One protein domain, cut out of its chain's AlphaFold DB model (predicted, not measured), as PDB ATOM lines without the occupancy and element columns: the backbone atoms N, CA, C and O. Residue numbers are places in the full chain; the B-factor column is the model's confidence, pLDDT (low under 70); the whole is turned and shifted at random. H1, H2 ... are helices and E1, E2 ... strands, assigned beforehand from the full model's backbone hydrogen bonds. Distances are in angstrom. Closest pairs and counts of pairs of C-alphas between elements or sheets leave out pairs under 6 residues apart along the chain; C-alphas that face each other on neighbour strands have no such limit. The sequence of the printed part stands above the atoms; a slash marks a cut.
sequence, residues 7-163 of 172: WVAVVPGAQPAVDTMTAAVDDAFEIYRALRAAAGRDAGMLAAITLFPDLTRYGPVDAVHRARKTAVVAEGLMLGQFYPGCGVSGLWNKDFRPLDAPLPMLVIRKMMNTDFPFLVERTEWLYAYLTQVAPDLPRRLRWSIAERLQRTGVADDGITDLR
ATOM      1  N   TRP A   7      30.440  39.440 -26.453       92.26
ATOM      2  CA  TRP A   7      30.251  38.394 -27.444       92.26
ATOM      3  C   TRP A   7      28.761  38.233 -27.742       92.26
ATOM      4  O   TRP A   7      27.934  38.315 -26.832       92.26
ATOM      5  N   VAL A   8      28.417  38.022 -29.013       95.19
ATOM      6  CA  VAL A   8      27.028  37.891 -29.463       95.19
ATOM      7  C   VAL A   8      26.902  36.702 -30.412       95.19
ATOM      8  O   VAL A   8      27.583  36.661 -31.436       95.19
ATOM      9  N   ALA A   9      25.994  35.780 -30.104       96.24
ATOM     10  CA  ALA A   9      25.480  34.787 -31.039       96.24
ATOM     11  C   ALA A   9      24.074  35.149 -31.495       96.24
ATOM     12  O   ALA A   9      23.280  35.726 -30.751       96.24
ATOM     13  N   VAL A  10      23.756  34.744 -32.720       97.72
ATOM     14  CA  VAL A  10      22.422  34.854 -33.303       97.72
ATOM     15  C   VAL A  10      21.982  33.457 -33.707       97.72
ATOM     16  O   VAL A  10      22.636  32.814 -34.526       97.72
ATOM     17  N   VAL A  11      20.880  32.989 -33.130       97.09
ATOM     18  CA  VAL A  11      20.241  31.721 -33.480       97.09
ATOM     19  C   VAL A  11      19.005  32.047 -34.323       97.09
ATOM     20  O   VAL A  11      18.014  32.532 -33.773       97.09
ATOM     21  N   PRO A  12      19.058  31.845 -35.650       94.55
ATOM     22  CA  PRO A  12      17.946  32.178 -36.533       94.55
ATOM     23  C   PRO A  12      16.794  31.172 -36.408       94.55
ATOM     24  O   PRO A  12      16.967  30.044 -35.939       94.55
ATOM     25  N   GLY A  13      15.631  31.564 -36.921       93.34
ATOM     26  CA  GLY A  13      14.440  30.729 -37.027       93.34
ATOM     27  C   GLY A  13      13.355  31.102 -36.021       93.34
ATOM     28  O   GLY A  13      13.624  31.400 -34.862       93.34
ATOM     29  N   ALA A  14      12.098  31.070 -36.468       92.42
ATOM     30  CA  ALA A  14      10.958  31.494 -35.652       92.42
ATOM     31  C   ALA A  14      10.531  30.473 -34.585       92.42
ATOM     32  O   ALA A  14       9.806  30.813 -33.650       92.42
ATOM     33  N   GLN A  15      10.943  29.212 -34.750       92.30
ATOM     34  CA  GLN A  15      10.658  28.099 -33.840       92.30
ATOM     35  C   GLN A  15      11.891  27.186 -33.723       92.30
ATOM     36  O   GLN A  15      11.840  26.025 -34.136       92.30
ATOM     37  N   PRO A  16      13.028  27.699 -33.223       91.28
ATOM     38  CA  PRO A  16      14.184  26.856 -32.979       91.28
ATOM     39  C   PRO A  16      13.813  25.822 -31.910       91.28
ATOM     40  O   PRO A  16      13.070  26.117 -30.970       91.28
ATOM     41  N   ALA A  17      14.321  24.598 -32.048       94.12
ATOM     42  CA  ALA A  17      14.144  23.597 -31.006       94.12
ATOM     43  C   ALA A  17      14.766  24.108 -29.696       94.12
ATOM     44  O   ALA A  17      15.830  24.733 -29.707       94.12
ATOM     45  N   VAL A  18      14.123  23.814 -28.560       95.91
ATOM     46  CA  VAL A  18      14.640  24.207 -27.238       95.91
ATOM     47  C   VAL A  18      16.057  23.670 -27.041       95.91
ATOM     48  O   VAL A  18      16.905  24.396 -26.531       95.91
ATOM     49  N   ASP A  19      16.352  22.464 -27.526       96.93
ATOM     50  CA  ASP A  19      17.691  21.867 -27.469       96.93
ATOM     51  C   ASP A  19      18.733  22.675 -28.256       96.93
ATOM     52  O   ASP A  19      19.853  22.857 -27.788       96.93
ATOM     53  N   THR A  20      18.363  23.242 -29.409       96.89
ATOM     54  CA  THR A  20      19.242  24.129 -30.186       96.89
ATOM     55  C   THR A  20      19.525  25.426 -29.434       96.89
ATOM     56  O   THR A  20      20.676  25.849 -29.346       96.89
ATOM     57  N   MET A  21      18.498  26.048 -28.847       98.04
ATOM     58  CA  MET A  21      18.682  27.245 -28.018       98.04
ATOM     59  C   MET A  21      19.551  26.946 -26.788       98.04
ATOM     60  O   MET A  21      20.400  27.742 -26.401       98.04
ATOM     61  N   THR A  22      19.346  25.772 -26.196       98.30
ATOM     62  CA  THR A  22      20.055  25.261 -25.023       98.30
ATOM     63  C   THR A  22      21.537  25.028 -25.331       98.30
ATOM     64  O   THR A  22      22.391  25.475 -24.564       98.30
ATOM     65  N   ALA A  23      21.854  24.424 -26.481       97.94
ATOM     66  CA  ALA A  23      23.222  24.259 -26.969       97.94
ATOM     67  C   ALA A  23      23.907  25.610 -27.234       97.94
ATOM     68  O   ALA A  23      25.014  25.835 -26.761       97.94
ATOM     69  N   ALA A  24      23.217  26.558 -27.876       97.83
ATOM     70  CA  ALA A  24      23.772  27.891 -28.123       97.83
ATOM     71  C   ALA A  24      24.097  28.660 -26.826       97.83
ATOM     72  O   ALA A  24      25.029  29.462 -26.787       97.83
ATOM     73  N   VAL A  25      23.334  28.432 -25.752       98.27
ATOM     74  CA  VAL A  25      23.619  29.006 -24.427       98.27
ATOM     75  C   VAL A  25      24.793  28.305 -23.740       98.27
ATOM     76  O   VAL A  25      25.547  28.977 -23.040       98.27
ATOM     77  N   ASP A  26      24.990  27.002 -23.951       98.36
ATOM     78  CA  ASP A  26      26.200  26.311 -23.476       98.36
ATOM     79  C   ASP A  26      27.451  26.823 -24.168       98.36
ATOM     80  O   ASP A  26      28.437  27.129 -23.499       98.36
ATOM     81  N   ASP A  27      27.393  26.995 -25.487       97.92
ATOM     82  CA  ASP A  27      28.499  27.575 -26.240       97.92
ATOM     83  C   ASP A  27      28.811  28.985 -25.721       97.92
ATOM     84  O   ASP A  27      29.966  29.311 -25.440       97.92
ATOM     85  N   ALA A  28      27.780  29.812 -25.503       97.11
ATOM     86  CA  ALA A  28      27.934  31.144 -24.922       97.11
ATOM     87  C   ALA A  28      28.560  31.103 -23.519       97.11
ATOM     88  O   ALA A  28      29.366  31.971 -23.173       97.11
ATOM     89  N   PHE A  29      28.218  30.099 -22.710       97.23
ATOM     90  CA  PHE A  29      28.768  29.920 -21.372       97.23
ATOM     91  C   PHE A  29      30.255  29.550 -21.416       97.23
ATOM     92  O   PHE A  29      31.060  30.192 -20.739       97.23
ATOM     93  N   GLU A  30      30.648  28.593 -22.255       96.57
ATOM     94  CA  GLU A  30      32.054  28.214 -22.436       96.57
ATOM     95  C   GLU A  30      32.888  29.365 -23.007       96.57
ATOM     96  O   GLU A  30      33.985  29.658 -22.520       96.57
ATOM     97  N   ILE A  31      32.336  30.105 -23.969       94.06
ATOM     98  CA  ILE A  31      32.973  31.303 -24.522       94.06
ATOM     99  C   ILE A  31      33.142  32.370 -23.440       94.06
ATOM    100  O   ILE A  31      34.226  32.940 -23.307       94.06
ATOM    101  N   TYR A  32      32.120  32.618 -22.618       94.02
ATOM    102  CA  TYR A  32      32.219  33.565 -21.511       94.02
ATOM    103  C   TYR A  32      33.324  33.168 -20.521       94.02
ATOM    104  O   TYR A  32      34.098  34.020 -20.079       94.02
ATOM    105  N   ARG A  33      33.442  31.875 -20.189       92.39
ATOM    106  CA  ARG A  33      34.503  31.354 -19.311       92.39
ATOM    107  C   ARG A  33      35.888  31.615 -19.902       92.39
ATOM    108  O   ARG A  33      36.763  32.105 -19.184       92.39
ATOM    109  N   ALA A  34      36.072  31.362 -21.196       91.26
ATOM    110  CA  ALA A  34      37.326  31.637 -21.893       91.26
ATOM    111  C   ALA A  34      37.661  33.140 -21.917       91.26
ATOM    112  O   ALA A  34      38.781  33.529 -21.581       91.26
ATOM    113  N   LEU A  35      36.682  33.997 -22.232       89.47
ATOM    114  CA  LEU A  35      36.846  35.455 -22.229       89.47
ATOM    115  C   LEU A  35      37.221  35.980 -20.840       89.47
ATOM    116  O   LEU A  35      38.140  36.789 -20.706       89.47
ATOM    117  N   ARG A  36      36.557  35.487 -19.791       88.16
ATOM    118  CA  ARG A  36      36.849  35.854 -18.401       88.16
ATOM    119  C   ARG A  36      38.257  35.435 -17.984       88.16
ATOM    120  O   ARG A  36      38.938  36.218 -17.325       88.16
ATOM    121  N   ALA A  37      38.698  34.239 -18.372       87.38
ATOM    122  CA  ALA A  37      40.054  33.769 -18.094       87.38
ATOM    123  C   ALA A  37      41.116  34.639 -18.789       87.38
ATOM    124  O   ALA A  37      42.148  34.938 -18.191       87.38
ATOM    125  N   ALA A  38      40.842  35.096 -20.014       84.90
ATOM    126  CA  ALA A  38      41.740  35.963 -20.773       84.90
ATOM    127  C   ALA A  38      41.771  37.418 -20.261       84.90
ATOM    128  O   ALA A  38      42.822  38.055 -20.295       84.90
ATOM    129  N   ALA A  39      40.644  37.953 -19.778       80.26
ATOM    130  CA  ALA A  39      40.533  39.346 -19.334       80.26
ATOM    131  C   ALA A  39      41.197  39.632 -17.972       80.26
ATOM    132  O   ALA A  39      41.485  40.786 -17.649       80.26
ATOM    133  N   GLY A  40      41.431  38.607 -17.145       72.01
ATOM    134  CA  GLY A  40      42.034  38.772 -15.821       72.01
ATOM    135  C   GLY A  40      41.244  39.743 -14.933       72.01
ATOM    136  O   GLY A  40      40.087  39.491 -14.597       72.01
ATOM    137  N   ARG A  41      41.872  40.860 -14.533       61.63
ATOM    138  CA  ARG A  41      41.259  41.878 -13.655       61.63
ATOM    139  C   ARG A  41      40.207  42.755 -14.349       61.63
ATOM    140  O   ARG A  41      39.334  43.271 -13.657       61.63
ATOM    141  N   ASP A  42      40.223  42.852 -15.678       62.26
ATOM    142  CA  ASP A  42      39.315  43.721 -16.448       62.26
ATOM    143  C   ASP A  42      37.989  43.031 -16.829       62.26
ATOM    144  O   ASP A  42      37.203  43.539 -17.627       62.26
ATOM    145  N   ALA A  43      37.691  41.872 -16.233       66.23
ATOM    146  CA  ALA A  43      36.517  41.061 -16.556       66.23
ATOM    147  C   ALA A  43      35.161  41.660 -16.113       66.23
ATOM    148  O   ALA A  43      34.121  41.036 -16.323       66.23
ATOM    149  N   GLY A  44      35.144  42.836 -15.475       71.42
ATOM    150  CA  GLY A  44      33.935  43.406 -14.866       71.42
ATOM    151  C   GLY A  44      32.815  43.743 -15.858       71.42
ATOM    152  O   GLY A  44      31.651  43.724 -15.476       71.42
ATOM    153  N   MET A  45      33.160  44.011 -17.120       78.64
ATOM    154  CA  MET A  45      32.225  44.473 -18.159       78.64
ATOM    155  C   MET A  45      31.957  43.411 -19.238       78.64
ATOM    156  O   MET A  45      31.431  43.746 -20.297       78.64
ATOM    157  N   LEU A  46      32.354  42.152 -19.011       90.90
ATOM    158  CA  LEU A  46      32.124  41.075 -19.974       90.90
ATOM    159  C   LEU A  46      30.642  40.678 -20.010       90.90
ATOM    160  O   LEU A  46      30.017  40.485 -18.962       90.90
ATOM    161  N   ALA A  47      30.109  40.465 -21.212       93.64
ATOM    162  CA  ALA A  47      28.810  39.839 -21.438       93.64
ATOM    163  C   ALA A  47      28.840  38.910 -22.662       93.64
ATOM    164  O   ALA A  47      29.458  39.225 -23.680       93.64
ATOM    165  N   ALA A  48      28.136  37.783 -22.571       95.93
ATOM    166  CA  ALA A  48      27.817  36.923 -23.705       95.93
ATOM    167  C   ALA A  48      26.301  36.946 -23.931       95.93
ATOM    168  O   ALA A  48      25.533  36.688 -23.005       95.93
ATOM    169  N   ILE A  49      25.873  37.289 -25.143       97.61
ATOM    170  CA  ILE A  49      24.466  37.460 -25.514       97.61
ATOM    171  C   ILE A  49      24.112  36.435 -26.588       97.61
ATOM    172  O   ILE A  49      24.753  36.393 -27.633       97.61
ATOM    173  N   THR A  50      23.056  35.659 -26.375       98.50
ATOM    174  CA  THR A  50      22.476  34.774 -27.392       98.50
ATOM    175  C   THR A  50      21.124  35.335 -27.817       98.50
ATOM    176  O   THR A  50      20.190  35.349 -27.018       98.50
ATOM    177  N   LEU A  51      21.030  35.826 -29.055       98.32
ATOM    178  CA  LEU A  51      19.839  36.434 -29.657       98.32
ATOM    179  C   LEU A  51      19.016  35.400 -30.435       98.32
ATOM    180  O   LEU A  51      19.577  34.568 -31.148       98.32
ATOM    181  N   PHE A  52      17.689  35.526 -30.380       98.08
ATOM    182  CA  PHE A  52      16.732  34.680 -31.109       98.08
ATOM    183  C   PHE A  52      15.793  35.536 -31.982       98.08
ATOM    184  O   PHE A  52      14.586  35.552 -31.750       98.08
ATOM    185  N   PRO A  53      16.308  36.308 -32.956       97.29
ATOM    186  CA  PRO A  53      15.608  37.462 -33.536       97.29
ATOM    187  C   PRO A  53      14.247  37.153 -34.176       97.29
ATOM    188  O   PRO A  53      13.373  38.012 -34.180       97.29
ATOM    189  N   ASP A  54      14.054  35.936 -34.682       97.06
ATOM    190  CA  ASP A  54      12.826  35.537 -35.374       97.06
ATOM    191  C   ASP A  54      11.765  34.944 -34.426       97.06
ATOM    192  O   ASP A  54      10.640  34.645 -34.841       97.06
ATOM    193  N   LEU A  55      12.107  34.726 -33.150       96.60
ATOM    194  CA  LEU A  55      11.233  34.083 -32.174       96.60
ATOM    195  C   LEU A  55      10.063  35.010 -31.808       96.60
ATOM    196  O   LEU A  55      10.250  36.118 -31.315       96.60
ATOM    197  N   THR A  56       8.836  34.525 -32.000       94.17
ATOM    198  CA  THR A  56       7.595  35.283 -31.724       94.17
ATOM    199  C   THR A  56       6.847  34.810 -30.478       94.17
ATOM    200  O   THR A  56       5.916  35.467 -30.018       94.17
ATOM    201  N   ARG A  57       7.238  33.663 -29.911       95.46
ATOM    202  CA  ARG A  57       6.719  33.130 -28.644       95.46
ATOM    203  C   ARG A  57       7.886  32.914 -27.696       95.46
ATOM    204  O   ARG A  57       8.784  32.150 -28.026       95.46
ATOM    205  N   TYR A  58       7.859  33.535 -26.520       96.89
ATOM    206  CA  TYR A  58       9.044  33.618 -25.652       96.89
ATOM    207  C   TYR A  58       9.163  32.514 -24.598       96.89
ATOM    208  O   TYR A  58      10.212  32.385 -23.978       96.89
ATOM    209  N   GLY A  59       8.158  31.640 -24.464       96.12
ATOM    210  CA  GLY A  59       8.213  30.489 -23.549       96.12
ATOM    211  C   GLY A  59       9.477  29.612 -23.667       96.12
ATOM    212  O   GLY A  59       9.988  29.173 -22.635       96.12
ATOM    213  N   PRO A  60      10.045  29.377 -24.870       97.61
ATOM    214  CA  PRO A  60      11.346  28.726 -25.019       97.61
ATOM    215  C   PRO A  60      12.500  29.459 -24.320       97.61
ATOM    216  O   PRO A  60      13.349  28.798 -23.731       97.61
ATOM    217  N   VAL A  61      12.520  30.798 -24.308       98.30
ATOM    218  CA  VAL A  61      13.548  31.583 -23.598       98.30
ATOM    219  C   VAL A  61      13.487  31.289 -22.100       98.30
ATOM    220  O   VAL A  61      14.509  30.946 -21.507       98.30
ATOM    221  N   ASP A  62      12.294  31.326 -21.500       97.35
ATOM    222  CA  ASP A  62      12.104  31.001 -20.080       97.35
ATOM    223  C   ASP A  62      12.430  29.537 -19.767       97.35
ATOM    224  O   ASP A  62      12.939  29.220 -18.689       97.35
ATOM    225  N   ALA A  63      12.142  28.620 -20.696       97.80
ATOM    226  CA  ALA A  63      12.467  27.205 -20.547       97.80
ATOM    227  C   ALA A  63      13.984  26.978 -20.490       97.80
ATOM    228  O   ALA A  63      14.464  26.328 -19.559       97.80
ATOM    229  N   VAL A  64      14.735  27.562 -21.428       98.56
ATOM    230  CA  VAL A  64      16.204  27.484 -21.454       98.56
ATOM    231  C   VAL A  64      16.797  28.201 -20.241       98.56
ATOM    232  O   VAL A  64      17.656  27.641 -19.560       98.56
ATOM    233  N   HIS A  65      16.297  29.399 -19.916       98.23
ATOM    234  CA  HIS A  65      16.698  30.150 -18.728       98.23
ATOM    235  C   HIS A  65      16.563  29.297 -17.463       98.23
ATOM    236  O   HIS A  65      17.536  29.106 -16.734       98.23
ATOM    237  N   ARG A  66      15.388  28.704 -17.228       96.57
ATOM    238  CA  ARG A  66      15.131  27.843 -16.066       96.57
ATOM    239  C   ARG A  66      16.022  26.601 -16.049       96.57
ATOM    240  O   ARG A  66      16.487  26.216 -14.978       96.57
ATOM    241  N   ALA A  67      16.272  25.990 -17.207       97.18
ATOM    242  CA  ALA A  67      17.121  24.805 -17.319       97.18
ATOM    243  C   ALA A  67      18.603  25.101 -17.028       97.18
ATOM    244  O   ALA A  67      19.302  24.247 -16.484       97.18
ATOM    245  N   ARG A  68      19.091  26.301 -17.369       98.21
ATOM    246  CA  ARG A  68      20.521  26.647 -17.308       98.21
ATOM    247  C   ARG A  68      20.929  27.552 -16.159       98.21
ATOM    248  O   ARG A  68      22.086  27.488 -15.741       98.21
ATOM    249  N   LYS A  69      20.010  28.344 -15.598       98.04
ATOM    250  CA  LYS A  69      20.309  29.326 -14.542       98.04
ATOM    251  C   LYS A  69      21.111  28.718 -13.396       98.04
ATOM    252  O   LYS A  69      22.091  29.314 -12.979       98.04
ATOM    253  N   THR A  70      20.761  27.519 -12.927       98.06
ATOM    254  CA  THR A  70      21.487  26.871 -11.821       98.06
ATOM    255  C   THR A  70      22.957  26.602 -12.133       98.06
ATOM    256  O   THR A  70      23.798  26.867 -11.280       98.06
ATOM    257  N   ALA A  71      23.281  26.116 -13.334       97.96
ATOM    258  CA  ALA A  71      24.667  25.850 -13.719       97.96
ATOM    259  C   ALA A  71      25.471  27.152 -13.859       97.96
ATOM    260  O   ALA A  71      26.588  27.248 -13.361       97.96
ATOM    261  N   VAL A  72      24.867  28.183 -14.458       98.18
ATOM    262  CA  VAL A  72      25.493  29.505 -14.616       98.18
ATOM    263  C   VAL A  72      25.720  30.176 -13.254       98.18
ATOM    264  O   VAL A  72      26.812  30.666 -12.968       98.18
ATOM    265  N   VAL A  73      24.717  30.149 -12.376       98.39
ATOM    266  CA  VAL A  73      24.783  30.735 -11.028       98.39
ATOM    267  C   VAL A  73      25.829  30.046 -10.158       98.39
ATOM    268  O   VAL A  73      26.533  30.730  -9.417       98.39
ATOM    269  N   ALA A  74      25.986  28.724 -10.268       97.37
ATOM    270  CA  ALA A  74      26.994  27.978  -9.514       97.37
ATOM    271  C   ALA A  74      28.433  28.474  -9.772       97.37
ATOM    272  O   ALA A  74      29.259  28.425  -8.862       97.37
ATOM    273  N   GLU A  75      28.712  29.026 -10.958       95.72
ATOM    274  CA  GLU A  75      30.010  29.614 -11.337       95.72
ATOM    275  C   GLU A  75      30.158  31.104 -10.950       95.72
ATOM    276  O   GLU A  75      31.110  31.784 -11.355       95.72
ATOM    277  N   GLY A  76      29.222  31.646 -10.163       95.03
ATOM    278  CA  GLY A  76      29.217  33.058  -9.772       95.03
ATOM    279  C   GLY A  76      28.863  34.004 -10.919       95.03
ATOM    280  O   GLY A  76      29.330  35.144 -10.957       95.03
ATOM    281  N   LEU A  77      28.072  33.523 -11.876       95.86
ATOM    282  CA  LEU A  77      27.569  34.299 -13.003       95.86
ATOM    283  C   LEU A  77      26.055  34.490 -12.889       95.86
ATOM    284  O   LEU A  77      25.388  33.871 -12.063       95.86
ATOM    285  N   MET A  78      25.507  35.345 -13.740       96.88
ATOM    286  CA  MET A  78      24.070  35.516 -13.908       96.88
ATOM    287  C   MET A  78      23.667  35.191 -15.332       96.88
ATOM    288  O   MET A  78      24.320  35.638 -16.273       96.88
ATOM    289  N   LEU A  79      22.565  34.455 -15.455       98.11
ATOM    290  CA  LEU A  79      21.824  34.273 -16.694       98.11
ATOM    291  C   LEU A  79      20.552  35.115 -16.591       98.11
ATOM    292  O   LEU A  79      19.787  34.925 -15.649       98.11
ATOM    293  N   GLY A  80      20.352  36.048 -17.518       97.41
ATOM    294  CA  GLY A  80      19.136  36.854 -17.609       97.41
ATOM    295  C   GLY A  80      18.365  36.542 -18.882       97.41
ATOM    296  O   GLY A  80      18.962  36.451 -19.957       97.41
ATOM    297  N   GLN A  81      17.052  36.386 -18.758       97.53
ATOM    298  CA  GLN A  81      16.113  36.332 -19.868       97.53
ATOM    299  C   GLN A  81      15.633  37.735 -20.228       97.53
ATOM    300  O   GLN A  81      15.325  38.529 -19.346       97.53
ATOM    301  N   PHE A  82      15.564  38.030 -21.519       98.53
ATOM    302  CA  PHE A  82      15.042  39.291 -22.032       98.53
ATOM    303  C   PHE A  82      14.177  38.992 -23.247       98.53
ATOM    304  O   PHE A  82      14.541  38.133 -24.050       98.53
ATOM    305  N   TYR A  83      13.045  39.671 -23.383       98.21
ATOM    306  CA  TYR A  83      12.162  39.578 -24.548       98.21
ATOM    307  C   TYR A  83      11.065  40.648 -24.471       98.21
ATOM    308  O   TYR A  83      10.813  41.169 -23.379       98.21
ATOM    309  N   PRO A  84      10.382  40.950 -25.592       98.04
ATOM    310  CA  PRO A  84       9.270  41.890 -25.591       98.04
ATOM    311  C   PRO A  84       8.190  41.509 -24.573       98.04
ATOM    312  O   PRO A  84       7.628  40.413 -24.619       98.04
ATOM    313  N   GLY A  85       7.897  42.422 -23.650       96.40
ATOM    314  CA  GLY A  85       6.896  42.238 -22.603       96.40
ATOM    315  C   GLY A  85       7.341  41.373 -21.419       96.40
ATOM    316  O   GLY A  85       6.480  40.894 -20.681       96.40
ATOM    317  N   CYS A  86       8.645  41.149 -21.211       96.63
ATOM    318  CA  CYS A  86       9.128  40.437 -20.024       96.63
ATOM    319  C   CYS A  86       8.665  41.135 -18.730       96.63
ATOM    320  O   CYS A  86       8.938  42.314 -18.496       96.63
ATOM    321  N   GLY A  87       7.946  40.389 -17.887       94.04
ATOM    322  CA  GLY A  87       7.209  40.924 -16.738       94.04
ATOM    323  C   GLY A  87       8.039  41.180 -15.478       94.04
ATOM    324  O   GLY A  87       7.513  41.752 -14.524       94.04
ATOM    325  N   VAL A  88       9.315  40.785 -15.465       93.54
ATOM    326  CA  VAL A  88      10.172  40.872 -14.277       93.54
ATOM    327  C   VAL A  88      10.394  42.330 -13.878       93.54
ATOM    328  O   VAL A  88      10.834  43.159 -14.679       93.54
ATOM    329  N   SER A  89      10.078  42.642 -12.625       93.21
ATOM    330  CA  SER A  89      10.194  43.987 -12.061       93.21
ATOM    331  C   SER A  89      11.642  44.415 -11.817       93.21
ATOM    332  O   SER A  89      12.553  43.611 -11.603       93.21
ATOM    333  N   GLY A  90      11.865  45.729 -11.859       91.99
ATOM    334  CA  GLY A  90      13.151  46.333 -11.557       91.99
ATOM    335  C   GLY A  90      13.473  46.346 -10.066       91.99
ATOM    336  O   GLY A  90      12.597  46.371  -9.207       91.99
ATOM    337  N   LEU A  91      14.767  46.420  -9.753       90.24
ATOM    338  CA  LEU A  91      15.244  46.470  -8.369       90.24
ATOM    339  C   LEU A  91      14.731  47.704  -7.603       90.24
ATOM    340  O   LEU A  91      14.414  47.616  -6.421       90.24
ATOM    341  N   TRP A  92      14.663  48.856  -8.276       89.05
ATOM    342  CA  TRP A  92      14.369  50.158  -7.656       89.05
ATOM    343  C   TRP A  92      12.948  50.654  -7.898       89.05
ATOM    344  O   TRP A  92      12.489  51.563  -7.213       89.05
ATOM    345  N   ASN A  93      12.276  50.096  -8.899       91.34
ATOM    346  CA  ASN A  93      10.954  50.521  -9.316       91.34
ATOM    347  C   ASN A  93      10.174  49.300  -9.802       91.34
ATOM    348  O   ASN A  93      10.507  48.722 -10.840       91.34
ATOM    349  N   LYS A  94       9.115  48.959  -9.063       91.64
ATOM    350  CA  LYS A  94       8.219  47.838  -9.359       91.64
ATOM    351  C   LYS A  94       7.454  47.984 -10.668       91.64
ATOM    352  O   LYS A  94       6.932  46.992 -11.161       91.64
ATOM    353  N   ASP A  95       7.387  49.186 -11.237       93.50
ATOM    354  CA  ASP A  95       6.717  49.481 -12.508       93.50
ATOM    355  C   ASP A  95       7.718  49.524 -13.676       93.50
ATOM    356  O   ASP A  95       7.327  49.534 -14.840       93.50
ATOM    357  N   PHE A  96       9.024  49.494 -13.387       94.74
ATOM    358  CA  PHE A  96      10.059  49.380 -14.408       94.74
ATOM    359  C   PHE A  96      10.294  47.908 -14.769       94.74
ATOM    360  O   PHE A  96      10.347  47.047 -13.888       94.74
ATOM    361  N   ARG A  97      10.425  47.609 -16.064       95.25
ATOM    362  CA  ARG A  97      10.632  46.257 -16.608       95.25
ATOM    363  C   ARG A  97      12.007  46.190 -17.278       95.25
ATOM    364  O   ARG A  97      12.097  46.343 -18.490       95.25
ATOM    365  N   PRO A  98      13.104  46.016 -16.517       94.47
ATOM    366  CA  PRO A  98      14.458  46.070 -17.079       94.47
ATOM    367  C   PRO A  98      14.763  44.936 -18.064       94.47
ATOM    368  O   PRO A  98      15.749  45.019 -18.790       94.47
ATOM    369  N   LEU A  99      13.963  43.867 -18.041       96.80
ATOM    370  CA  LEU A  99      14.132  42.703 -18.905       96.80
ATOM    371  C   LEU A  99      13.245  42.766 -20.162       96.80
ATOM    372  O   LEU A  99      13.341  41.891 -21.024       96.80
ATOM    373  N   ASP A 100      12.395  43.791 -20.282       97.55
ATOM    374  CA  ASP A 100      11.670  44.077 -21.518       97.55
ATOM    375  C   ASP A 100      12.655  44.600 -22.568       97.55
ATOM    376  O   ASP A 100      13.342  45.604 -22.366       97.55
ATOM    377  N   ALA A 101      12.772  43.875 -23.676       97.31
ATOM    378  CA  ALA A 101      13.771  44.127 -24.704       97.31
ATOM    379  C   ALA A 101      13.172  43.954 -26.100       97.31
ATOM    380  O   ALA A 101      12.305  43.107 -26.287       97.31
ATOM    381  N   PRO A 102      13.670  44.679 -27.118       96.66
ATOM    382  CA  PRO A 102      13.128  44.599 -28.475       96.66
ATOM    383  C   PRO A 102      13.350  43.236 -29.142       96.66
ATOM    384  O   PRO A 102      12.654  42.905 -30.097       96.66
ATOM    385  N   LEU A 103      14.321  42.456 -28.659       97.17
ATOM    386  CA  LEU A 103      14.641  41.129 -29.167       97.17
ATOM    387  C   LEU A 103      14.710  40.125 -28.013       97.17
ATOM    388  O   LEU A 103      15.218  40.465 -26.940       97.17
ATOM    389  N   PRO A 104      14.249  38.884 -28.231       98.37
ATOM    390  CA  PRO A 104      14.418  37.817 -27.265       98.37
ATOM    391  C   PRO A 104      15.884  37.380 -27.201       98.37
ATOM    392  O   PRO A 104      16.521  37.112 -28.226       98.37
ATOM    393  N   MET A 105      16.422  37.295 -25.988       98.40
ATOM    394  CA  MET A 105      17.808  36.921 -25.746       98.40
ATOM    395  C   MET A 105      18.036  36.319 -24.363       98.40
ATOM    396  O   MET A 105      17.287  36.556 -23.413       98.40
ATOM    397  N   LEU A 106      19.124  35.562 -24.264       98.70
ATOM    398  CA  LEU A 106      19.706  35.112 -23.006       98.70
ATOM    399  C   LEU A 106      21.081  35.745 -22.844       98.70
ATOM    400  O   LEU A 106      21.896  35.706 -23.764       98.70
ATOM    401  N   VAL A 107      21.325  36.340 -21.681       98.13
ATOM    402  CA  VAL A 107      22.551  37.093 -21.406       98.13
ATOM    403  C   VAL A 107      23.279  36.476 -20.225       98.13
ATOM    404  O   VAL A 107      22.712  36.363 -19.140       98.13
ATOM    405  N   ILE A 108      24.546  36.123 -20.431       97.71
ATOM    406  CA  ILE A 108      25.473  35.692 -19.388       97.71
ATOM    407  C   ILE A 108      26.394  36.858 -19.044       97.71
ATOM    408  O   ILE A 108      27.029  37.445 -19.919       97.71
ATOM    409  N   ARG A 109      26.489  37.172 -17.754       94.70
ATOM    410  CA  ARG A 109      27.421  38.168 -17.211       94.70
ATOM    411  C   ARG A 109      27.938  37.751 -15.841       94.70
ATOM    412  O   ARG A 109      27.426  36.817 -15.225       94.70
ATOM    413  N   LYS A 110      28.917  38.488 -15.323       93.63
ATOM    414  CA  LYS A 110      29.347  38.381 -13.925       93.63
ATOM    415  C   LYS A 110      28.149  38.650 -13.002       93.63
ATOM    416  O   LYS A 110      27.354  39.558 -13.261       93.63
ATOM    417  N   MET A 111      28.029  37.866 -11.932       94.44
ATOM    418  CA  MET A 111      27.107  38.171 -10.843       94.44
ATOM    419  C   MET A 111      27.577  39.418 -10.093       94.44
ATOM    420  O   MET A 111      28.760  39.565  -9.782       94.44
ATOM    421  N   MET A 112      26.636  40.303  -9.807       91.65
ATOM    422  CA  MET A 112      26.833  41.544  -9.074       91.65
ATOM    423  C   MET A 112      26.216  41.402  -7.683       91.65
ATOM    424  O   MET A 112      25.273  40.636  -7.476       91.65
ATOM    425  N   ASN A 113      26.707  42.180  -6.722       90.04
ATOM    426  CA  ASN A 113      26.112  42.270  -5.383       90.04
ATOM    427  C   ASN A 113      24.591  42.533  -5.414       90.04
ATOM    428  O   ASN A 113      23.851  41.940  -4.642       90.04
ATOM    429  N   THR A 114      24.106  43.349  -6.350       92.02
ATOM    430  CA  THR A 114      22.684  43.691  -6.475       92.02
ATOM    431  C   THR A 114      21.795  42.558  -6.993       92.02
ATOM    432  O   THR A 114      20.581  42.734  -7.061       92.02
ATOM    433  N   ASP A 115      22.363  41.406  -7.368       94.28
ATOM    434  CA  ASP A 115      21.601  40.276  -7.910       94.28
ATOM    435  C   ASP A 115      20.892  39.432  -6.842       94.28
ATOM    436  O   ASP A 115      20.116  38.543  -7.194       94.28
ATOM    437  N   PHE A 116      21.107  39.717  -5.552       94.77
ATOM    438  CA  PHE A 116      20.502  38.982  -4.436       94.77
ATOM    439  C   PHE A 116      18.999  38.675  -4.622       94.77
ATOM    440  O   PHE A 116      18.636  37.501  -4.506       94.77
ATOM    441  N   PRO A 117      18.124  39.644  -4.978       94.00
ATOM    442  CA  PRO A 117      16.688  39.389  -5.143       94.00
ATOM    443  C   PRO A 117      16.342  38.320  -6.182       94.00
ATOM    444  O   PRO A 117      15.342  37.626  -6.036       94.00
ATOM    445  N   PHE A 118      17.181  38.141  -7.203       95.11
ATOM    446  CA  PHE A 118      16.967  37.166  -8.275       95.11
ATOM    447  C   PHE A 118      17.455  35.754  -7.912       95.11
ATOM    448  O   PHE A 118      17.354  34.838  -8.737       95.11
ATOM    449  N   LEU A 119      18.020  35.580  -6.714       96.64
ATOM    450  CA  LEU A 119      18.682  34.356  -6.260       96.64
ATOM    451  C   LEU A 119      18.032  33.750  -5.007       96.64
ATOM    452  O   LEU A 119      18.355  32.618  -4.659       96.64
ATOM    453  N   VAL A 120      17.093  34.448  -4.358       95.94
ATOM    454  CA  VAL A 120      16.509  34.029  -3.067       95.94
ATOM    455  C   VAL A 120      15.701  32.730  -3.118       95.94
ATOM    456  O   VAL A 120      15.470  32.121  -2.080       95.94
ATOM    457  N   GLU A 121      15.260  32.290  -4.296       94.82
ATOM    458  CA  GLU A 121      14.369  31.128  -4.413       94.82
ATOM    459  C   GLU A 121      15.039  29.794  -4.089       94.82
ATOM    460  O   GLU A 121      14.370  28.819  -3.737       94.82
ATOM    461  N   ARG A 122      16.371  29.737  -4.180       96.28
ATOM    462  CA  ARG A 122      17.137  28.507  -3.983       96.28
ATOM    463  C   ARG A 122      18.337  28.744  -3.086       96.28
ATOM    464  O   ARG A 122      19.162  29.619  -3.340       96.28
ATOM    465  N   THR A 123      18.479  27.894  -2.076       97.53
ATOM    466  CA  THR A 123      19.628  27.901  -1.163       97.53
ATOM    467  C   THR A 123      20.950  27.792  -1.914       97.53
ATOM    468  O   THR A 123      21.909  28.480  -1.579       97.53
ATOM    469  N   GLU A 124      21.017  26.980  -2.967       97.71
ATOM    470  CA  GLU A 124      22.238  26.797  -3.753       97.71
ATOM    471  C   GLU A 124      22.621  28.073  -4.516       97.71
ATOM    472  O   GLU A 124      23.806  28.381  -4.650       97.71
ATOM    473  N   TRP A 125      21.629  28.852  -4.963       98.12
ATOM    474  CA  TRP A 125      21.850  30.143  -5.614       98.12
ATOM    475  C   TRP A 125      22.357  31.188  -4.620       98.12
ATOM    476  O   TRP A 125      23.352  31.860  -4.885       98.12
ATOM    477  N   LEU A 126      21.735  31.274  -3.443       97.88
ATOM    478  CA  LEU A 126      22.194  32.142  -2.356       97.88
ATOM    479  C   LEU A 126      23.591  31.761  -1.856       97.88
ATOM    480  O   LEU A 126      24.408  32.630  -1.560       97.88
ATOM    481  N   TYR A 127      23.900  30.468  -1.785       98.18
ATOM    482  CA  TYR A 127      25.234  30.002  -1.431       98.18
ATOM    483  C   TYR A 127      26.273  30.430  -2.477       98.18
ATOM    484  O   TYR A 127      27.345  30.918  -2.107       98.18
ATOM    485  N   ALA A 128      25.968  30.295  -3.772       98.17
ATOM    486  CA  ALA A 128      26.845  30.767  -4.842       98.17
ATOM    487  C   ALA A 128      27.043  32.293  -4.780       98.17
ATOM    488  O   ALA A 128      28.178  32.765  -4.835       98.17
ATOM    489  N   TYR A 129      25.972  33.049  -4.535       97.56
ATOM    490  CA  TYR A 129      26.026  34.490  -4.290       97.56
ATOM    491  C   TYR A 129      26.958  34.849  -3.128       97.56
ATOM    492  O   TYR A 129      27.912  35.604  -3.305       97.56
ATOM    493  N   LEU A 130      26.761  34.240  -1.956       97.48
ATOM    494  CA  LEU A 130      27.601  34.468  -0.777       97.48
ATOM    495  C   LEU A 130      29.055  34.044  -0.999       97.48
ATOM    496  O   LEU A 130      29.959  34.622  -0.408       97.48
ATOM    497  N   THR A 131      29.298  33.054  -1.858       96.93
ATOM    498  CA  THR A 131      30.655  32.670  -2.271       96.93
ATOM    499  C   THR A 131      31.358  33.801  -3.017       96.93
ATOM    500  O   THR A 131      32.563  33.961  -2.849       96.93
ATOM    501  N   GLN A 132      30.620  34.589  -3.806       92.96
ATOM    502  CA  GLN A 132      31.164  35.734  -4.535       92.96
ATOM    503  C   GLN A 132      31.303  36.973  -3.648       92.96
ATOM    504  O   GLN A 132      32.354  37.608  -3.648       92.96
ATOM    505  N   VAL A 133      30.260  37.328  -2.889       92.32
ATOM    506  CA  VAL A 133      30.220  38.617  -2.170       92.32
ATOM    507  C   VAL A 133      30.805  38.567  -0.760       92.32
ATOM    508  O   VAL A 133      31.148  39.605  -0.205       92.32
ATOM    509  N   ALA A 134      30.909  37.378  -0.166       94.30
ATOM    510  CA  ALA A 134      31.410  37.179   1.189       94.30
ATOM    511  C   ALA A 134      32.312  35.926   1.269       94.30
ATOM    512  O   ALA A 134      32.018  34.992   2.027       94.30
ATOM    513  N   PRO A 135      33.407  35.875   0.481       95.09
ATOM    514  CA  PRO A 135      34.257  34.687   0.355       95.09
ATOM    515  C   PRO A 135      34.909  34.268   1.680       95.09
ATOM    516  O   PRO A 135      35.120  33.073   1.901       95.09
ATOM    517  N   ASP A 136      35.147  35.229   2.574       96.98
ATOM    518  CA  ASP A 136      35.766  35.018   3.888       96.98
ATOM    519  C   ASP A 136      34.839  34.321   4.894       96.98
ATOM    520  O   ASP A 136      35.292  33.819   5.925       96.98
ATOM    521  N   LEU A 137      33.533  34.235   4.610       96.29
ATOM    522  CA  LEU A 137      32.619  33.472   5.452       96.29
ATOM    523  C   LEU A 137      32.926  31.967   5.334       96.29
ATOM    524  O   LEU A 137      32.935  31.417   4.221       96.29
ATOM    525  N   PRO A 138      33.087  31.249   6.467       97.69
ATOM    526  CA  PRO A 138      33.255  29.802   6.458       97.69
ATOM    527  C   PRO A 138      32.130  29.106   5.689       97.69
ATOM    528  O   PRO A 138      30.962  29.483   5.794       97.69
ATOM    529  N   ARG A 139      32.457  28.027   4.968       97.50
ATOM    530  CA  ARG A 139      31.506  27.302   4.102       97.50
ATOM    531  C   ARG A 139      30.179  26.968   4.792       97.50
ATOM    532  O   ARG A 139      29.115  27.209   4.231       97.50
ATOM    533  N   ARG A 140      30.243  26.432   6.018       97.55
ATOM    534  CA  ARG A 140      29.047  26.078   6.804       97.55
ATOM    535  C   ARG A 140      28.220  27.305   7.187       97.55
ATOM    536  O   ARG A 140      27.000  27.216   7.212       97.55
ATOM    537  N   LEU A 141      28.874  28.436   7.458       97.82
ATOM    538  CA  LEU A 141      28.187  29.684   7.774       97.82
ATOM    539  C   LEU A 141      27.489  30.254   6.536       97.82
ATOM    540  O   LEU A 141      26.316  30.596   6.629       97.82
ATOM    541  N   ARG A 142      28.147  30.264   5.365       97.98
ATOM    542  CA  ARG A 142      27.500  30.654   4.097       97.98
ATOM    543  C   ARG A 142      26.252  29.826   3.819       97.98
ATOM    544  O   ARG A 142      25.208  30.388   3.521       97.98
ATOM    545  N   TRP A 143      26.353  28.507   3.962       98.16
ATOM    546  CA  TRP A 143      25.213  27.613   3.760       98.16
ATOM    547  C   TRP A 143      24.072  27.895   4.748       98.16
ATOM    548  O   TRP A 143      22.930  28.076   4.349       98.16
ATOM    549  N   SER A 144      24.406  28.035   6.031       98.15
ATOM    550  CA  SER A 144      23.455  28.348   7.105       98.15
ATOM    551  C   SER A 144      22.721  29.682   6.893       98.15
ATOM    552  O   SER A 144      21.535  29.795   7.211       98.15
ATOM    553  N   ILE A 145      23.411  30.695   6.356       97.79
ATOM    554  CA  ILE A 145      22.811  31.982   5.976       97.79
ATOM    555  C   ILE A 145      21.925  31.807   4.740       97.79
ATOM    556  O   ILE A 145      20.798  32.295   4.740       97.79
ATOM    557  N   ALA A 146      22.396  31.089   3.716       97.77
ATOM    558  CA  ALA A 146      21.630  30.828   2.501       97.77
ATOM    559  C   ALA A 146      20.288  30.139   2.798       97.77
ATOM    560  O   ALA A 146      19.257  30.601   2.323       97.77
ATOM    561  N   GLU A 147      20.275  29.111   3.653       97.74
ATOM    562  CA  GLU A 147      19.042  28.423   4.072       97.74
ATOM    563  C   GLU A 147      18.058  29.357   4.790       97.74
ATOM    564  O   GLU A 147      16.849  29.231   4.629       97.74
ATOM    565  N   ARG A 148      18.564  30.316   5.574       96.89
ATOM    566  CA  ARG A 148      17.730  31.273   6.322       96.89
ATOM    567  C   ARG A 148      17.183  32.403   5.462       96.89
ATOM    568  O   ARG A 148      16.141  32.957   5.792       96.89
ATOM    569  N   LEU A 149      17.906  32.780   4.411       95.26
ATOM    570  CA  LEU A 149      17.505  33.839   3.488       95.26
ATOM    571  C   LEU A 149      16.631  33.322   2.340       95.26
ATOM    572  O   LEU A 149      16.069  34.139   1.610       95.26
ATOM    573  N   GLN A 150      16.515  32.001   2.167       95.61
ATOM    574  CA  GLN A 150      15.703  31.417   1.108       95.61
ATOM    575  C   GLN A 150      14.235  31.843   1.249       95.61
ATOM    576  O   GLN A 150      13.647  31.782   2.329       95.61
ATOM    577  N   ARG A 151      13.619  32.235   0.132       93.16
ATOM    578  CA  ARG A 151      12.191  32.558   0.045       93.16
ATOM    579  C   ARG A 151      11.555  31.786  -1.094       93.16
ATOM    580  O   ARG A 151      12.035  31.845  -2.214       93.16
ATOM    581  N   THR A 152      10.456  31.096  -0.836       89.82
ATOM    582  CA  THR A 152       9.695  30.384  -1.872       89.82
ATOM    583  C   THR A 152       8.552  31.241  -2.405       89.82
ATOM    584  O   THR A 152       7.974  32.016  -1.643       89.82
ATOM    585  N   GLY A 153       8.168  31.048  -3.669       85.49
ATOM    586  CA  GLY A 153       6.989  31.704  -4.247       85.49
ATOM    587  C   GLY A 153       7.185  33.200  -4.483       85.49
ATOM    588  O   GLY A 153       6.262  33.984  -4.275       85.49
ATOM    589  N   VAL A 154       8.397  33.600  -4.868       84.68
ATOM    590  CA  VAL A 154       8.680  34.978  -5.264       84.68
ATOM    591  C   VAL A 154       8.074  35.207  -6.641       84.68
ATOM    592  O   VAL A 154       8.450  34.546  -7.602       84.68
ATOM    593  N   ALA A 155       7.117  36.124  -6.727       82.54
ATOM    594  CA  ALA A 155       6.542  36.531  -7.999       82.54
ATOM    595  C   ALA A 155       7.484  37.493  -8.746       82.54
ATOM    596  O   ALA A 155       8.273  38.213  -8.128       82.54
ATOM    597  N   ASP A 156       7.364  37.540 -10.075       80.54
ATOM    598  CA  ASP A 156       8.165  38.413 -10.948       80.54
ATOM    599  C   ASP A 156       8.016  39.911 -10.605       80.54
ATOM    600  O   ASP A 156       8.942  40.703 -10.807       80.54
ATOM    601  N   ASP A 157       6.876  40.316 -10.044       81.49
ATOM    602  CA  ASP A 157       6.595  41.675  -9.569       81.49
ATOM    603  C   ASP A 157       7.054  41.941  -8.121       81.49
ATOM    604  O   ASP A 157       7.024  43.085  -7.667       81.49
ATOM    605  N   GLY A 158       7.540  40.916  -7.414       85.51
ATOM    606  CA  GLY A 158       8.006  40.991  -6.027       85.51
ATOM    607  C   GLY A 158       9.501  41.280  -5.863       85.51
ATOM    608  O   GLY A 158       9.984  41.367  -4.733       85.51
ATOM    609  N   ILE A 159      10.264  41.434  -6.953       89.09
ATOM    610  CA  ILE A 159      11.722  41.658  -6.897       89.09
ATOM    611  C   ILE A 159      12.062  42.954  -6.157       89.09
ATOM    612  O   ILE A 159      13.010  42.986  -5.368       89.09
ATOM    613  N   THR A 160      11.285  44.019  -6.368       89.49
ATOM    614  CA  THR A 160      11.498  45.308  -5.694       89.49
ATOM    615  C   THR A 160      11.382  45.185  -4.168       89.49
ATOM    616  O   THR A 160      12.172  45.797  -3.448       89.49
ATOM    617  N   ASP A 161      10.466  44.348  -3.672       90.42
ATOM    618  CA  ASP A 161      10.220  44.143  -2.234       90.42
ATOM    619  C   ASP A 161      11.319  43.310  -1.554       90.42
ATOM    620  O   ASP A 161      11.461  43.313  -0.331       90.42
ATOM    621  N   LEU A 162      12.117  42.594  -2.347       90.44
ATOM    622  CA  LEU A 162      13.265  41.811  -1.891       90.44
ATOM    623  C   LEU A 162      14.569  42.605  -1.863       90.44
ATOM    624  O   LEU A 162      15.601  42.079  -1.438       90.44
ATOM    625  N   ARG A 163      14.553  43.857  -2.327       88.27
ATOM    626  CA  ARG A 163      15.740  44.706  -2.346       88.27
ATOM    627  C   ARG A 163      16.257  44.938  -0.926       88.27
ATOM    628  O   ARG A 163      15.573  45.511  -0.086       88.27
TER     629      ARG A 163
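What this domain is: This is residues 7 to 163 of the 172 residues of an uncharacterized protein of Nocardia brasiliensis ATCC 700358 (UniProt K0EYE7). A four-stranded sheet has two long helices, H1 and H2, over one face, and beyond its E3 edge lies a group of three shorter helices, H3, H4 and H5. Residues 37 to 42 of H1 stick out. The 157 printed residues include E1 H1 E2 H2 E3 E4 H3 H4 H5 in chain order; the class is mixed, and the mixed sheet runs E1 E2 E4 E3. The whole is compact, radius of gyration of the C-alphas 15.9 A, spanning 47 by 38 by 25 A.

How they stand to each other: E1, residues 7 to 10, H1, residues 18 to 45, and E2, residues 47 to 51, form a right-handed strand-helix-strand unit, its parallel strands neighbours; N 9 and O 49 are 2.8 A apart, within hydrogen-bond range. H2, residues 59 to 74, touches H1's residues 18 to 29, closest C-alphas Thr 22 and Val 64, 5.7 A. H2 is over E3, residues 77 to 82, at a height of 7.9 A over the sheet, on the same face as H1, height 5.6 A. E4, residues 105 to 110, is antiparallel to E2, N 48 to O 108 2.9 A, and to E3, N 80 to O 107 2.9 A. H3, residues 113 to 118, and H4, residues 123 to 133, form a helical hairpin, closest C-alphas Asn 113 and Val 133, 6.4 A. H4 touches H2, Ala 128 to Ala 74, 5.4 A between closest C-alphas, and H5, residues 139 to 149, at a steep tilt of 60 degrees, closest C-alphas Leu 126 and Ala 146, 5.1 A. Every O i to N i+4 pair is within range in H4 and H5, 19 of 24 in H1, 10 of 12 in H2, and 0 of 2 in H3, where 1 of 3 O i to N i+3 pairs is.

Where its parts are: E1 begins at C-alpha 7 (30.251, 38.394, -27.444); H5 ends at C-alpha 149 (17.505, 33.839, 3.488). H1 is 28.3 A long, H2 23.6 A.

The domain as a whole: The printed part has no cut. Residues 83 to 104 are the long link. Residues 41 to 43 have pLDDT under 70.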